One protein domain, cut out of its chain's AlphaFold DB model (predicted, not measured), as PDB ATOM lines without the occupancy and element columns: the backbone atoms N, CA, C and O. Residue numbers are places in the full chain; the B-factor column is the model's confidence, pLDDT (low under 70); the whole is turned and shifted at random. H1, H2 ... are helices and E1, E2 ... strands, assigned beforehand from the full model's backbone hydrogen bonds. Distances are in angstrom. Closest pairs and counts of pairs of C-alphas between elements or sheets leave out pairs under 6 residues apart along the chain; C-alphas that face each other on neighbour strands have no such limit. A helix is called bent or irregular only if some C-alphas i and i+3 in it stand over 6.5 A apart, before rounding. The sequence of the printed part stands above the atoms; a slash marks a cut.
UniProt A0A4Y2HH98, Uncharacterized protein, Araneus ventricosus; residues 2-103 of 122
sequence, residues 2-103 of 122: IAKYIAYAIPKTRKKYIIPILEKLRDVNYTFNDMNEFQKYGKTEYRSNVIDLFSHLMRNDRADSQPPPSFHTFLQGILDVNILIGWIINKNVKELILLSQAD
ATOM      1  N   ILE A   2     -25.106 -18.549   3.823       89.88
ATOM      2  CA  ILE A   2     -25.288 -17.715   5.029       89.88
ATOM      3  C   ILE A   2     -24.278 -17.960   6.171       89.88
ATOM      4  O   ILE A   2     -23.680 -17.020   6.689       89.88
ATOM      5  N   ALA A   3     -23.980 -19.224   6.497       89.94
ATOM      6  CA  ALA A   3     -23.038 -19.574   7.564       89.94
ATOM      7  C   ALA A   3     -21.612 -19.042   7.324       89.94
ATOM      8  O   ALA A   3     -20.914 -18.697   8.279       89.94
ATOM      9  N   LYS A   4     -21.188 -18.927   6.057       91.88
ATOM     10  CA  LYS A   4     -19.877 -18.372   5.692       91.88
ATOM     11  C   LYS A   4     -19.796 -16.889   6.055       91.88
ATOM     12  O   LYS A   4     -18.785 -16.465   6.605       91.88
ATOM     13  N   TYR A   5     -20.859 -16.123   5.805       91.31
ATOM     14  CA  TYR A   5     -20.917 -14.697   6.138       91.31
ATOM     15  C   TYR A   5     -20.929 -14.463   7.648       91.31
ATOM     16  O   TYR A   5     -20.110 -13.698   8.155       91.31
ATOM     17  N   ILE A   6     -21.757 -15.216   8.380       94.31
ATOM     18  CA  ILE A   6     -21.771 -15.187   9.850       94.31
ATOM     19  C   ILE A   6     -20.370 -15.477  10.407       94.31
ATOM     20  O   ILE A   6     -19.892 -14.790  11.309       94.31
ATOM     21  N   ALA A   7     -19.672 -16.465   9.842       94.81
ATOM     22  CA  ALA A   7     -18.346 -16.861  10.299       94.81
ATOM     23  C   ALA A   7     -17.288 -15.754  10.177       94.81
ATOM     24  O   ALA A   7     -16.296 -15.812  10.906       94.81
ATOM     25  N   TYR A   8     -17.445 -14.766   9.293       94.00
ATOM     26  CA  TYR A   8     -16.537 -13.612   9.243       94.00
ATOM     27  C   TYR A   8     -16.788 -12.622  10.383       94.00
ATOM     28  O   TYR A   8     -15.853 -11.978  10.855       94.00
ATOM     29  N   ALA A   9     -18.020 -12.548  10.876       91.62
ATOM     30  CA  ALA A   9     -18.430 -11.565  11.865       91.62
ATOM     31  C   ALA A   9     -18.389 -12.072  13.311       91.62
ATOM     32  O   ALA A   9     -18.632 -11.305  14.232       91.62
ATOM     33  N   ILE A  10     -17.992 -13.320  13.574       94.38
ATOM     34  CA  ILE A  10     -17.917 -13.865  14.942       94.38
ATOM     35  C   ILE A  10     -16.523 -14.410  15.297       94.38
ATOM     36  O   ILE A  10     -15.733 -14.729  14.401       94.38
ATOM     37  N   PRO A  11     -16.185 -14.552  16.596       95.06
ATOM     38  CA  PRO A  11     -14.905 -15.119  17.016       95.06
ATOM     39  C   PRO A  11     -14.675 -16.540  16.482       95.06
ATOM     40  O   PRO A  11     -15.590 -17.365  16.443       95.06
ATOM     41  N   LYS A  12     -13.420 -16.867  16.133       95.19
ATOM     42  CA  LYS A  12     -13.037 -18.174  15.555       95.19
ATOM     43  C   LYS A  12     -13.494 -19.362  16.406       95.19
ATOM     44  O   LYS A  12     -13.966 -20.354  15.860       95.19
ATOM     45  N   THR A  13     -13.430 -19.231  17.728       94.56
ATOM     46  CA  THR A  13     -13.841 -20.261  18.697       94.56
ATOM     47  C   THR A  13     -15.345 -20.556  18.691       94.56
ATOM     48  O   THR A  13     -15.758 -21.599  19.201       94.56
ATOM     49  N   ARG A  14     -16.168 -19.673  18.108       94.69
ATOM     50  CA  ARG A  14     -17.633 -19.793  18.066       94.69
ATOM     51  C   ARG A  14     -18.200 -20.221  16.717       94.69
ATOM     52  O   ARG A  14     -19.348 -20.647  16.667       94.69
ATOM     53  N   LYS A  15     -17.390 -20.222  15.652       95.81
ATOM     54  CA  LYS A  15     -17.795 -20.642  14.293       95.81
ATOM     55  C   LYS A  15     -18.463 -22.016  14.251       95.81
ATOM     56  O   LYS A  15     -19.428 -22.203  13.518       95.81
ATOM     57  N   LYS A  16     -18.004 -22.944  15.093       95.62
ATOM     58  CA  LYS A  16     -18.558 -24.302  15.201       95.62
ATOM     59  C   LYS A  16     -20.027 -24.364  15.645       95.62
ATOM     60  O   LYS A  16     -20.658 -25.389  15.446       95.62
ATOM     61  N   TYR A  17     -20.569 -23.292  16.227       96.19
ATOM     62  CA  TYR A  17     -21.955 -23.249  16.703       96.19
ATOM     63  C   TYR A  17     -22.932 -22.637  15.695       96.19
ATOM     64  O   TYR A  17     -24.133 -22.706  15.920       96.19
ATOM     65  N   ILE A  18     -22.453 -22.064  14.583       95.75
ATOM     66  CA  ILE A  18     -23.324 -21.391  13.608       95.75
ATOM     67  C   ILE A  18     -24.350 -22.369  13.028       95.75
ATOM     68  O   ILE A  18     -25.546 -22.127  13.133       95.75
ATOM     69  N   ILE A  19     -23.881 -23.472  12.434       96.50
ATOM     70  CA  ILE A  19     -24.750 -24.458  11.779       96.50
ATOM     71  C   ILE A  19     -25.737 -25.076  12.785       96.50
ATOM     72  O   ILE A  19     -26.934 -24.974  12.528       96.50
ATOM     73  N   PRO A  20     -25.302 -25.569  13.965       96.56
ATOM     74  CA  PRO A  20     -26.229 -26.097  14.965       96.56
ATOM     75  C   PRO A  20     -27.320 -25.116  15.414       96.56
ATOM     76  O   PRO A  20     -28.446 -25.528  15.676       96.56
ATOM     77  N   ILE A  21     -27.011 -23.817  15.530       96.31
ATOM     78  CA  ILE A  21     -28.016 -22.805  15.892       96.31
ATOM     79  C   ILE A  21     -29.010 -22.605  14.745       96.31
ATOM     80  O   ILE A  21     -30.210 -22.552  14.993       96.31
ATOM     81  N   LEU A  22     -28.530 -22.507  13.501       96.00
ATOM     82  CA  LEU A  22     -29.397 -22.343  12.331       96.00
ATOM     83  C   LEU A  22     -30.344 -23.535  12.139       96.00
ATOM     84  O   LEU A  22     -31.512 -23.330  11.825       96.00
ATOM     85  N   GLU A  23     -29.849 -24.759  12.331       96.06
ATOM     86  CA  GLU A  23     -30.654 -25.985  12.249       96.06
ATOM     87  C   GLU A  23     -31.738 -25.995  13.323       96.06
ATOM     88  O   GLU A  23     -32.919 -26.084  13.003       96.06
ATOM     89  N   LYS A  24     -31.352 -25.759  14.580       96.56
ATOM     90  CA  LYS A  24     -32.300 -25.679  15.692       96.56
ATOM     91  C   LYS A  24     -33.384 -24.626  15.474       96.56
ATOM     92  O   LYS A  24     -34.548 -24.894  15.738       96.56
ATOM     93  N   LEU A  25     -33.020 -23.428  15.007       96.25
ATOM     94  CA  LEU A  25     -33.991 -22.368  14.711       96.25
ATOM     95  C   LEU A  25     -34.958 -22.796  13.601       96.25
ATOM     96  O   LEU A  25     -36.161 -22.558  13.708       96.25
ATOM     97  N   ARG A  26     -34.457 -23.474  12.563       96.00
ATOM     98  CA  ARG A  26     -35.297 -23.978  11.474       96.00
ATOM     99  C   ARG A  26     -36.353 -24.958  11.982       96.00
ATOM    100  O   ARG A  26     -37.499 -24.846  11.554       96.00
ATOM    101  N   ASP A  27     -35.997 -25.844  12.911       95.31
ATOM    102  CA  ASP A  27     -36.911 -26.850  13.477       95.31
ATOM    103  C   ASP A  27     -38.139 -26.231  14.168       95.31
ATOM    104  O   ASP A  27     -39.195 -26.855  14.255       95.31
ATOM    105  N   VAL A  28     -38.027 -24.979  14.623       94.88
ATOM    106  CA  VAL A  28     -39.110 -24.212  15.261       94.88
ATOM    107  C   VAL A  28     -39.613 -23.053  14.389       94.88
ATOM    108  O   VAL A  28     -40.179 -22.086  14.896       94.88
ATOM    109  N   ASN A  29     -39.454 -23.148  13.065       96.12
ATOM    110  CA  ASN A  29     -39.938 -22.178  12.069       96.12
ATOM    111  C   ASN A  29     -39.320 -20.772  12.157       96.12
ATOM    112  O   ASN A  29     -39.922 -19.784  11.716       96.12
ATOM    113  N   TYR A  30     -38.098 -20.686  12.673       96.69
ATOM    114  CA  TYR A  30     -37.257 -19.502  12.587       96.69
ATOM    115  C   TYR A  30     -36.197 -19.721  11.507       96.69
ATOM    116  O   TYR A  30     -35.323 -20.578  11.619       96.69
ATOM    117  N   THR A  31     -36.283 -18.972  10.416       95.88
ATOM    118  CA  THR A  31     -35.452 -19.195   9.222       95.88
ATOM    119  C   THR A  31     -34.814 -17.898   8.743       95.88
ATOM    120  O   THR A  31     -34.993 -16.843   9.347       95.88
ATOM    121  N   PHE A  32     -34.012 -17.991   7.686       94.44
ATOM    122  CA  PHE A  32     -33.423 -16.843   7.015       94.44
ATOM    123  C   PHE A  32     -33.667 -16.982   5.519       94.44
ATOM    124  O   PHE A  32     -33.460 -18.073   4.978       94.44
ATOM    125  N   ASN A  33     -34.104 -15.905   4.870       92.25
ATOM    126  CA  ASN A  33     -34.343 -15.901   3.428       92.25
ATOM    127  C   ASN A  33     -33.028 -15.770   2.633       92.25
ATOM    128  O   ASN A  33     -31.938 -15.651   3.201       92.25
ATOM    129  N   ASP A  34     -33.135 -15.740   1.306       89.69
ATOM    130  CA  ASP A  34     -31.980 -15.605   0.409       89.69
ATOM    131  C   ASP A  34     -31.236 -14.267   0.564       89.69
ATOM    132  O   ASP A  34     -30.053 -14.167   0.240       89.69
ATOM    133  N   MET A  35     -31.901 -13.251   1.123       90.31
ATOM    134  CA  MET A  35     -31.312 -11.950   1.454       90.31
ATOM    135  C   MET A  35     -30.647 -11.931   2.842       90.31
ATOM    136  O   MET A  35     -30.085 -10.916   3.245       90.31
ATOM    137  N   ASN A  36     -30.626 -13.067   3.548       92.12
ATOM    138  CA  ASN A  36     -30.133 -13.222   4.920       92.12
ATOM    139  C   ASN A  36     -30.942 -12.452   5.979       92.12
ATOM    140  O   ASN A  36     -30.436 -12.178   7.076       92.12
ATOM    141  N   GLU A  37     -32.194 -12.129   5.665       93.62
ATOM    142  CA  GLU A  37     -33.141 -11.538   6.602       93.62
ATOM    143  C   GLU A  37     -33.809 -12.637   7.419       93.62
ATOM    144  O   GLU A  37     -34.108 -13.724   6.921       93.62
ATOM    145  N   PHE A  38     -34.034 -12.350   8.693       96.19
ATOM    146  CA  PHE A  38     -34.657 -13.264   9.633       96.19
ATOM    147  C   PHE A  38     -36.158 -13.379   9.374       96.19
ATOM    148  O   PHE A  38     -36.846 -12.386   9.137       96.19
ATOM    149  N   GLN A  39     -36.675 -14.599   9.464       96.12
ATOM    150  CA  GLN A  39     -38.085 -14.897   9.278       96.12
ATOM    151  C   GLN A  39     -38.629 -15.713  10.444       96.12
ATOM    152  O   GLN A  39     -38.013 -16.688  10.880       96.12
ATOM    153  N   LYS A  40     -39.830 -15.357  10.894       95.94
ATOM    154  CA  LYS A  40     -40.607 -16.111  11.878       95.94
ATOM    155  C   LYS A  40     -41.888 -16.600  11.210       95.94
ATOM    156  O   LYS A  40     -42.682 -15.792  10.730       95.94
ATOM    157  N   TYR A  41     -42.086 -17.917  11.151       94.25
ATOM    158  CA  TYR A  41     -43.232 -18.539  10.467       94.25
ATOM    159  C   TYR A  41     -43.401 -18.055   9.013       94.25
ATOM    160  O   TYR A  41     -44.505 -17.754   8.565       94.25
ATOM    161  N   GLY A  42     -42.284 -17.907   8.291       92.44
ATOM    162  CA  GLY A  42     -42.260 -17.442   6.899       92.44
ATOM    163  C   GLY A  42     -42.477 -15.936   6.700       92.44
ATOM    164  O   GLY A  42     -42.405 -15.466   5.567       92.44
ATOM    165  N   LYS A  43     -42.708 -15.156   7.765       94.81
ATOM    166  CA  LYS A  43     -42.802 -13.690   7.695       94.81
ATOM    167  C   LYS A  43     -41.452 -13.062   8.011       94.81
ATOM    168  O   LYS A  43     -40.868 -13.364   9.048       94.81
ATOM    169  N   THR A  44     -40.977 -12.191   7.125       95.12
ATOM    170  CA  THR A  44     -39.721 -11.460   7.319       95.12
ATOM    171  C   THR A  44     -39.859 -10.423   8.425       95.12
ATOM    172  O   THR A  44     -40.787  -9.615   8.434       95.12
ATOM    173  N   GLU A  45     -38.903 -10.437   9.345       93.38
ATOM    174  CA  GLU A  45     -38.782  -9.458  10.412       93.38
ATOM    175  C   GLU A  45     -38.059  -8.207   9.890       93.38
ATOM    176  O   GLU A  45     -37.012  -8.290   9.240       93.38
ATOM    177  N   TYR A  46     -38.626  -7.033  10.169       86.75
ATOM    178  CA  TYR A  46     -38.180  -5.760   9.600       86.75
ATOM    179  C   TYR A  46     -36.706  -5.442   9.893       86.75
ATOM    180  O   TYR A  46     -36.299  -5.395  11.052       86.75
ATOM    181  N   ARG A  47     -35.929  -5.136   8.840       84.94
ATOM    182  CA  ARG A  47     -34.496  -4.765   8.917       84.94
ATOM    183  C   ARG A  47     -33.628  -5.773   9.673       84.94
ATOM    184  O   ARG A  47     -32.605  -5.409  10.249       84.94
ATOM    185  N   SER A  48     -34.027  -7.035   9.679       89.25
ATOM    186  CA  SER A  48     -33.243  -8.081  10.313       89.25
ATOM    187  C   SER A  48     -32.064  -8.482   9.424       89.25
ATOM    188  O   SER A  48     -32.215  -8.707   8.227       89.25
ATOM    189  N   ASN A  49     -30.875  -8.590  10.013       92.69
ATOM    190  CA  ASN A  49     -29.683  -9.073   9.327       92.69
ATOM    191  C   ASN A  49     -29.034 -10.177  10.161       92.69
ATOM    192  O   ASN A  49     -28.660  -9.959  11.316       92.69
ATOM    193  N   VAL A  50     -28.878 -11.370   9.584       93.94
ATOM    194  CA  VAL A  50     -28.291 -12.519  10.292       93.94
ATOM    195  C   VAL A  50     -26.898 -12.235  10.861       93.94
ATOM    196  O   VAL A  50     -26.544 -12.759  11.917       93.94
ATOM    197  N   ILE A  51     -26.097 -11.422  10.169       94.69
ATOM    198  CA  ILE A  51     -24.726 -11.112  10.564       94.69
ATOM    199  C   ILE A  51     -24.765 -10.291  11.845       94.69
ATOM    200  O   ILE A  51     -24.052 -10.632  12.788       94.69
ATOM    201  N   ASP A  52     -25.630  -9.282  11.912       94.00
ATOM    202  CA  ASP A  52     -25.787  -8.438  13.097       94.00
ATOM    203  C   ASP A  52     -26.354  -9.239  14.272       94.00
ATOM    204  O   ASP A  52     -25.815  -9.178  15.377       94.00
ATOM    205  N   LEU A  53     -27.369 -10.077  14.026       95.50
ATOM    206  CA  LEU A  53     -27.976 -10.940  15.046       95.50
ATOM    207  C   LEU A  53     -26.951 -11.906  15.669       95.50
ATOM    208  O   LEU A  53     -26.836 -11.997  16.894       95.50
ATOM    209  N   PHE A  54     -26.165 -12.606  14.843       95.69
ATOM    210  CA  PHE A  54     -25.128 -13.519  15.338       95.69
ATOM    211  C   PHE A  54     -23.924 -12.785  15.933       95.69
ATOM    212  O   PHE A  54     -23.329 -13.281  16.893       95.69
ATOM    213  N   SER A  55     -23.561 -11.617  15.399       94.38
ATOM    214  CA  SER A  55     -22.501 -10.781  15.970       94.38
ATOM    215  C   SER A  55     -22.872 -10.341  17.375       94.38
ATOM    216  O   SER A  55     -22.077 -10.544  18.290       94.38
ATOM    217  N   HIS A  56     -24.095  -9.844  17.559       94.75
ATOM    218  CA  HIS A  56     -24.606  -9.442  18.863       94.75
ATOM    219  C   HIS A  56     -24.709 -10.635  19.823       94.75
ATOM    220  O   HIS A  56     -24.329 -10.515  20.978       94.75
ATOM    221  N   LEU A  57     -25.105 -11.827  19.363       95.12
ATOM    222  CA  LEU A  57     -25.133 -13.039  20.201       95.12
ATOM    223  C   LEU A  57     -23.724 -13.503  20.640       95.12
ATOM    224  O   LEU A  57     -23.513 -13.989  21.759       95.12
ATOM    225  N   MET A  58     -22.739 -13.398  19.745       95.00
ATOM    226  CA  MET A  58     -21.423 -14.035  19.890       95.00
ATOM    227  C   MET A  58     -20.264 -13.058  20.101       95.00
ATOM    228  O   MET A  58     -19.100 -13.470  20.071       95.00
ATOM    229  N   ARG A  59     -20.547 -11.789  20.377       93.00
ATOM    230  CA  ARG A  59     -19.570 -10.794  20.828       93.00
ATOM    231  C   ARG A  59     -20.145 -10.031  22.012       93.00
ATOM    232  O   ARG A  59     -21.353  -9.943  22.161       93.00
ATOM    233  N   ASN A  60     -19.273  -9.518  22.872       90.25
ATOM    234  CA  ASN A  60     -19.706  -8.521  23.842       90.25
ATOM    235  C   ASN A  60     -19.778  -7.179  23.134       90.25
ATOM    236  O   ASN A  60     -18.849  -6.818  22.405       90.25
ATOM    237  N   ASP A  61     -20.859  -6.464  23.380       81.06
ATOM    238  CA  ASP A  61     -21.015  -5.120  22.868       81.06
ATOM    239  C   ASP A  61     -20.185  -4.110  23.660       81.06
ATOM    240  O   ASP A  61     -19.704  -4.378  24.767       81.06
ATOM    241  N   ARG A  62     -20.051  -2.910  23.093       79.81
ATOM    242  CA  ARG A  62     -19.674  -1.729  23.878       79.81
ATOM    243  C   ARG A  62     -20.842  -1.369  24.799       79.81
ATOM    244  O   ARG A  62     -21.983  -1.635  24.431       79.81
ATOM    245  N   ALA A  63     -20.548  -0.747  25.941       70.50
ATOM    246  CA  ALA A  63     -21.506  -0.489  27.023       70.50
ATOM    247  C   ALA A  63     -22.857   0.104  26.564       70.50
ATOM    248  O   ALA A  63     -23.886  -0.305  27.085       70.50
ATOM    249  N   ASP A  64     -22.861   0.958  25.535       75.38
ATOM    250  CA  ASP A  64     -24.065   1.658  25.055       75.38
ATOM    251  C   ASP A  64     -24.631   1.107  23.736       75.38
ATOM    252  O   ASP A  64     -25.420   1.771  23.058       75.38
ATOM    253  N   SER A  65     -24.207  -0.085  23.307       81.75
ATOM    254  CA  SER A  65     -24.696  -0.623  22.031       81.75
ATOM    255  C   SER A  65     -26.115  -1.140  22.194       81.75
ATOM    256  O   SER A  65     -26.400  -1.982  23.046       81.75
ATOM    257  N   GLN A  66     -26.999  -0.662  21.330       86.50
ATOM    258  CA  GLN A  66     -28.352  -1.181  21.254       86.50
ATOM    259  C   GLN A  66     -28.365  -2.528  20.523       86.50
ATOM    260  O   GLN A  66     -27.572  -2.729  19.594       86.50
ATOM    261  N   PRO A  67     -29.271  -3.447  20.899       91.06
ATOM    262  CA  PRO A  67     -29.499  -4.655  20.127       91.06
ATOM    263  C   PRO A  67     -29.891  -4.320  18.684       91.06
ATOM    264  O   PRO A  67     -30.586  -3.325  18.451       91.06
ATOM    265  N   PRO A  68     -29.499  -5.153  17.709       92.69
ATOM    266  CA  PRO A  68     -29.917  -4.953  16.332       92.69
ATOM    267  C   PRO A  68     -31.446  -5.076  16.191       92.69
ATOM    268  O   PRO A  68     -32.109  -5.706  17.027       92.69
ATOM    269  N   PRO A  69     -32.028  -4.516  15.115       92.31
ATOM    270  CA  PRO A  69     -33.434  -4.719  14.798       92.31
ATOM    271  C   PRO A  69     -33.808  -6.204  14.817       92.31
ATOM    272  O   PRO A  69     -33.014  -7.073  14.452       92.31
ATOM    273  N   SER A  70     -35.021  -6.495  15.288       92.44
ATOM    274  CA  SER A  70     -35.560  -7.860  15.397       92.44
ATOM    275  C   SER A  70     -34.801  -8.794  16.344       92.44
ATOM    276  O   SER A  70     -35.134  -9.980  16.420       92.44
ATOM    277  N   PHE A  71     -33.838  -8.289  17.131       94.25
ATOM    278  CA  PHE A  71     -33.130  -9.123  18.100       94.25
ATOM    279  C   PHE A  71     -34.066  -9.723  19.150       94.25
ATOM    280  O   PHE A  71     -33.860 -10.855  19.562       94.25
ATOM    281  N   HIS A  72     -35.131  -9.019  19.545       93.25
ATOM    282  CA  HIS A  72     -36.125  -9.568  20.471       93.25
ATOM    283  C   HIS A  72     -36.801 -10.833  19.910       93.25
ATOM    284  O   HIS A  72     -36.857 -11.860  20.587       93.25
ATOM    285  N   THR A  73     -37.243 -10.793  18.650       94.75
ATOM    286  CA  THR A  73     -37.832 -11.953  17.968       94.75
ATOM    287  C   THR A  73     -36.813 -13.079  17.802       94.75
ATOM    288  O   THR A  73     -37.142 -14.251  17.997       94.75
ATOM    289  N   PHE A  74     -35.563 -12.737  17.483       95.56
ATOM    290  CA  PHE A  74     -34.473 -13.706  17.387       95.56
ATOM    291  C   PHE A  74     -34.180 -14.368  18.737       95.56
ATOM    292  O   PHE A  74     -34.099 -15.592  18.813       95.56
ATOM    293  N   LEU A  75     -34.113 -13.586  19.816       94.19
ATOM    294  CA  LEU A  75     -33.921 -14.071  21.179       94.19
ATOM    295  C   LEU A  75     -35.054 -15.007  21.607       94.19
ATOM    296  O   LEU A  75     -34.786 -16.013  22.260       94.19
ATOM    297  N   GLN A  76     -36.297 -14.729  21.203       93.44
ATOM    298  CA  GLN A  76     -37.405 -15.659  21.417       93.44
ATOM    299  C   GLN A  76     -37.117 -17.019  20.768       93.44
ATOM    300  O   GLN A  76     -37.195 -18.032  21.455       93.44
ATOM    301  N   GLY A  77     -36.695 -17.038  19.500       94.12
ATOM    302  CA  GLY A  77     -36.310 -18.280  18.824       94.12
ATOM    303  C   GLY A  77     -35.162 -19.004  19.533       94.12
ATOM    304  O   GLY A  77     -35.226 -20.213  19.731       94.12
ATOM    305  N   ILE A  78     -34.146 -18.268  19.998       94.81
ATOM    306  CA  ILE A  78     -33.020 -18.815  20.779       94.81
ATOM    307  C   ILE A  78     -33.490 -19.476  22.083       94.81
ATOM    308  O   ILE A  78     -32.977 -20.534  22.460       94.81
ATOM    309  N   LEU A  79     -34.459 -18.866  22.767       92.06
ATOM    310  CA  LEU A  79     -35.055 -19.421  23.978       92.06
ATOM    311  C   LEU A  79     -35.912 -20.658  23.681       92.06
ATOM    312  O   LEU A  79     -35.869 -21.612  24.455       92.06
ATOM    313  N   ASP A  80     -36.653 -20.657  22.573       91.81
ATOM    314  CA  ASP A  80     -37.531 -21.764  22.180       91.81
ATOM    315  C   ASP A  80     -36.728 -23.027  21.816       91.81
ATOM    316  O   ASP A  80     -37.150 -24.140  22.122       91.81
ATOM    317  N   VAL A  81     -35.526 -22.872  21.250       92.44
ATOM    318  CA  VAL A  81     -34.636 -24.005  20.920       92.44
ATOM    319  C   VAL A  81     -33.714 -24.447  22.056       92.44
ATOM    320  O   VAL A  81     -32.957 -25.414  21.898       92.44
ATOM    321  N   ASN A  82     -33.727 -23.709  23.170       88.19
ATOM    322  CA  ASN A  82     -32.937 -23.964  24.371       88.19
ATOM    323  C   ASN A  82     -31.448 -24.265  24.082       88.19
ATOM    324  O   ASN A  82     -30.930 -25.331  24.434       88.19
ATOM    325  N   ILE A  83     -30.743 -23.357  23.391       88.12
ATOM    326  CA  ILE A  83     -29.302 -23.551  23.144       88.12
ATOM    327  C   ILE A  83     -28.485 -23.470  24.439       88.12
ATOM    328  O   ILE A  83     -28.838 -22.781  25.394       88.12
ATOM    329  N   LEU A  84     -27.326 -24.133  24.449       88.69
ATOM    330  CA  LEU A  84     -26.422 -24.107  25.596       88.69
ATOM    331  C   LEU A  84     -25.868 -22.695  25.830       88.69
ATOM    332  O   LEU A  84     -25.266 -22.098  24.935       88.69
ATOM    333  N   ILE A  85     -25.960 -22.206  27.071       90.38
ATOM    334  CA  ILE A  85     -25.467 -20.875  27.477       90.38
ATOM    335  C   ILE A  85     -23.985 -20.658  27.128       90.38
ATOM    336  O   ILE A  85     -23.548 -19.549  26.812       90.38
ATOM    337  N   GLY A  86     -23.206 -21.744  27.124       91.25
ATOM    338  CA  GLY A  86     -21.794 -21.742  26.769       91.25
ATOM    339  C   GLY A  86     -21.518 -21.389  25.307       91.25
ATOM    340  O   GLY A  86     -20.368 -21.097  24.990       91.25
ATOM    341  N   TRP A  87     -22.516 -21.407  24.418       93.94
ATOM    342  CA  TRP A  87     -22.368 -21.054  22.997       93.94
ATOM    343  C   TRP A  87     -22.421 -19.542  22.769       93.94
ATOM    344  O   TRP A  87     -21.865 -19.042  21.790       93.94
ATOM    345  N   ILE A  88     -23.028 -18.822  23.705       93.69
ATOM    346  CA  ILE A  88     -23.222 -17.376  23.678       93.69
ATOM    347  C   ILE A  88     -21.976 -16.713  24.270       93.69
ATOM    348  O   ILE A  88     -21.328 -17.258  25.172       93.69
ATOM    349  N   ILE A  89     -21.597 -15.541  23.764       94.81
ATOM    350  CA  ILE A  89     -20.526 -14.736  24.377       94.81
ATOM    351  C   ILE A  89     -21.115 -13.530  25.088       94.81
ATOM    352  O   ILE A  89     -20.693 -13.278  26.217       94.81
ATOM    353  N   ASN A  90     -22.078 -12.857  24.459       94.44
ATOM    354  CA  ASN A  90     -22.654 -11.622  24.962       94.44
ATOM    355  C   ASN A  90     -23.194 -11.787  26.386       94.44
ATOM    356  O   ASN A  90     -24.098 -12.589  26.627       94.44
ATOM    357  N   LYS A  91     -22.607 -11.048  27.329       92.75
ATOM    358  CA  LYS A  91     -22.957 -11.118  28.753       92.75
ATOM    359  C   LYS A  91     -24.408 -10.712  29.010       92.75
ATOM    360  O   LYS A  91     -25.096 -11.433  29.723       92.75
ATOM    361  N   ASN A  92     -24.882  -9.651  28.362       90.69
ATOM    362  CA  ASN A  92     -26.246  -9.153  28.531       90.69
ATOM    363  C   ASN A  92     -27.254 -10.194  28.029       90.69
ATOM    364  O   ASN A  92     -28.221 -10.522  28.709       90.69
ATOM    365  N   VAL A  93     -26.982 -10.808  26.872       92.44
ATOM    366  CA  VAL A  93     -27.843 -11.875  26.334       92.44
ATOM    367  C   VAL A  93     -27.839 -13.109  27.237       92.44
ATOM    368  O   VAL A  93     -28.888 -13.718  27.448       92.44
ATOM    369  N   LYS A  94     -26.683 -13.484  27.800       93.12
ATOM    370  CA  LYS A  94     -26.613 -14.595  28.761       93.12
ATOM    371  C   LYS A  94     -27.476 -14.342  29.984       93.12
ATOM    372  O   LYS A  94     -28.211 -15.234  30.390       93.12
ATOM    373  N   GLU A  95     -27.374 -13.149  30.553       90.88
ATOM    374  CA  GLU A  95     -28.157 -12.754  31.717       90.88
ATOM    375  C   GLU A  95     -29.657 -12.800  31.411       90.88
ATOM    376  O   GLU A  95     -30.404 -13.446  32.141       90.88
ATOM    377  N   LEU A  96     -30.083 -12.249  30.268       89.12
ATOM    378  CA  LEU A  96     -31.477 -12.316  29.819       89.12
ATOM    379  C   LEU A  96     -31.989 -13.757  29.684       89.12
ATOM    380  O   LEU A  96     -33.122 -14.048  30.071       89.12
ATOM    381  N   ILE A  97     -31.170 -14.671  29.155       90.19
ATOM    382  CA  ILE A  97     -31.549 -16.084  29.016       90.19
ATOM    383  C   ILE A  97     -31.650 -16.763  30.379       90.19
ATOM    384  O   ILE A  97     -32.632 -17.459  30.626       90.19
ATOM    385  N   LEU A  98     -30.682 -16.543  31.270       89.56
ATOM    386  CA  LEU A  98     -30.698 -17.116  32.617       89.56
ATOM    387  C   LEU A  98     -31.911 -16.631  33.419       89.56
ATOM    388  O   LEU A  98     -32.609 -17.449  34.016       89.56
ATOM    389  N   LEU A  99     -32.212 -15.329  33.365       88.12
ATOM    390  CA  LEU A  99     -33.415 -14.752  33.973       88.12
ATOM    391  C   LEU A  99     -34.689 -15.368  33.377       88.12
ATOM    392  O   LEU A  99     -35.585 -15.771  34.115       88.12
ATOM    393  N   SER A 100     -34.742 -15.523  32.051       84.19
ATOM    394  CA  SER A 100     -35.892 -16.127  31.362       84.19
ATOM    395  C   SER A 100     -36.092 -17.606  31.713       84.19
ATOM    396  O   SER A 100     -37.226 -18.073  31.762       84.19
ATOM    397  N   GLN A 101     -35.014 -18.362  31.943       78.12
ATOM    398  CA  GLN A 101     -35.067 -19.777  32.337       78.12
ATOM    399  C   GLN A 101     -35.389 -19.975  33.826       78.12
ATOM    400  O   GLN A 101     -35.919 -21.019  34.213       78.12
ATOM    401  N   ALA A 102     -35.070 -18.988  34.665       80.38
ATOM    402  CA  ALA A 102     -35.422 -18.996  36.079       80.38
ATOM    403  C   ALA A 102     -36.922 -18.739  36.319       80.38
ATOM    404  O   ALA A 102     -37.420 -19.109  37.383       80.38
ATOM    405  N   ASP A 103     -37.642 -18.170  35.343       74.69
ATOM    406  CA  ASP A 103     -39.087 -17.939  35.422       74.69
ATOM    407  C   ASP A 103     -39.859 -19.277  35.531       74.69
ATOM    408  O   ASP A 103     -39.810 -20.102  34.605       74.69
TER     409      ASP A 103
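AT A GLANCE: This is residues 2 to 103 of the 122 residues of an uncharacterized protein of Araneus ventricosus (UniProt A0A4Y2HH98). The model is a rounded helical body with H3 and H4 in its middle, a small strand hairpin E1 and E2 at one end and H5 at the opposite end. H1 and H2 form a helical hairpin, with H1 packed on H3 and H2 running along one side of the body; the long link of residues 59 to 70 runs round another side. The printed part has 102 residues, with five named helices and two named strands in the order H1 H2 E1 E2 H3 H4 H5. The class is mostly helix, and the sheet has the order E1 - E2, antiparallel. The whole is compact, with a radius of gyration of the C-alphas of 12.6 A and spans of 31 by 31 by 26 A; H1 touches H2 and H3, while H4 and H5 touch no helix.

IN THESE COORDINATES: The sheet holds E1, residues 30 to 32, 7.3 A long, and E2, residues 38 to 40, 7.0 A long. Before it come H1, residues 2 to 9, 11.5 A, beginning at C-alpha 2 at (-25.288, -17.715, 5.029), and H2, residues 12 to 27, 25.5 A. H2 is irregular, with C-alphas 13 and 16 standing 7.1 A apart, and has a kink of 28 degrees near residue 19. After the sheet come H3, residues 50 to 58, 11.9 A; H4, residues 71 to 80, 14.0 A; and H5, residues 91 to 102, 16.5 A, ending at C-alpha 102 at (-35.422, -18.996, 36.079).

HOW THE PARTS SIT: E1 and E2 are an antiparallel hairpin at 148 degrees, with N 31 and O 39 at 2.9 A and N 39 and O 31 at 2.8 A, within hydrogen-bond range. Residues 39 to 40 of E2 also pair with residues 43 to 44, antiparallel. The closest C-alphas of E1 and H4 are those of Tyr 30 and Gly 77, 6.4 A apart; those of E2 and H3 are Phe 38 and Val 50, 6.4 A apart. H3 and H4 are close but not clearly touching, closest at the C-alphas of Leu 53 and Phe 71, 6.3 A, at a steep tilt of 66 degrees. H1 touches H3, closest at the C-alphas of Ile 6 and Ile 51, 5.1 A, at a steep tilt of 51 degrees, the same way. H1 and H2, a helical hairpin, touch through residues 15 to 19 of H2 alone, closest at the C-alphas of Ala 7 and Lys 15, 5.5 A; they run opposite ways at a shallow tilt of 34.5 degrees, only just short of steep. H2 and H4 are close but not clearly touching, closest at the C-alphas of Leu 25 and Gly 77, 6.2 A, and about perpendicular at 75 degrees. H5 is close to H4 but not clearly touching, closest at the C-alphas of Leu 79 and Ile 97, 7.0 A; H5 is apart from H1, H2, E1 and E2. Each O i to N i+4 pair is within hydrogen-bond range in H3, H4 and H5, against 3 of 4 in H1 and 7 of 12 in H2.

THE WHOLE: The two C-alphas farthest apart are those of Asp 34 and Ala 102, 36.0 A. The printed part has no cut, and the link from H3 to H4, 12 residues, is long. The mean pLDDT of the printed part is 91.9, and no printed residue is under 70.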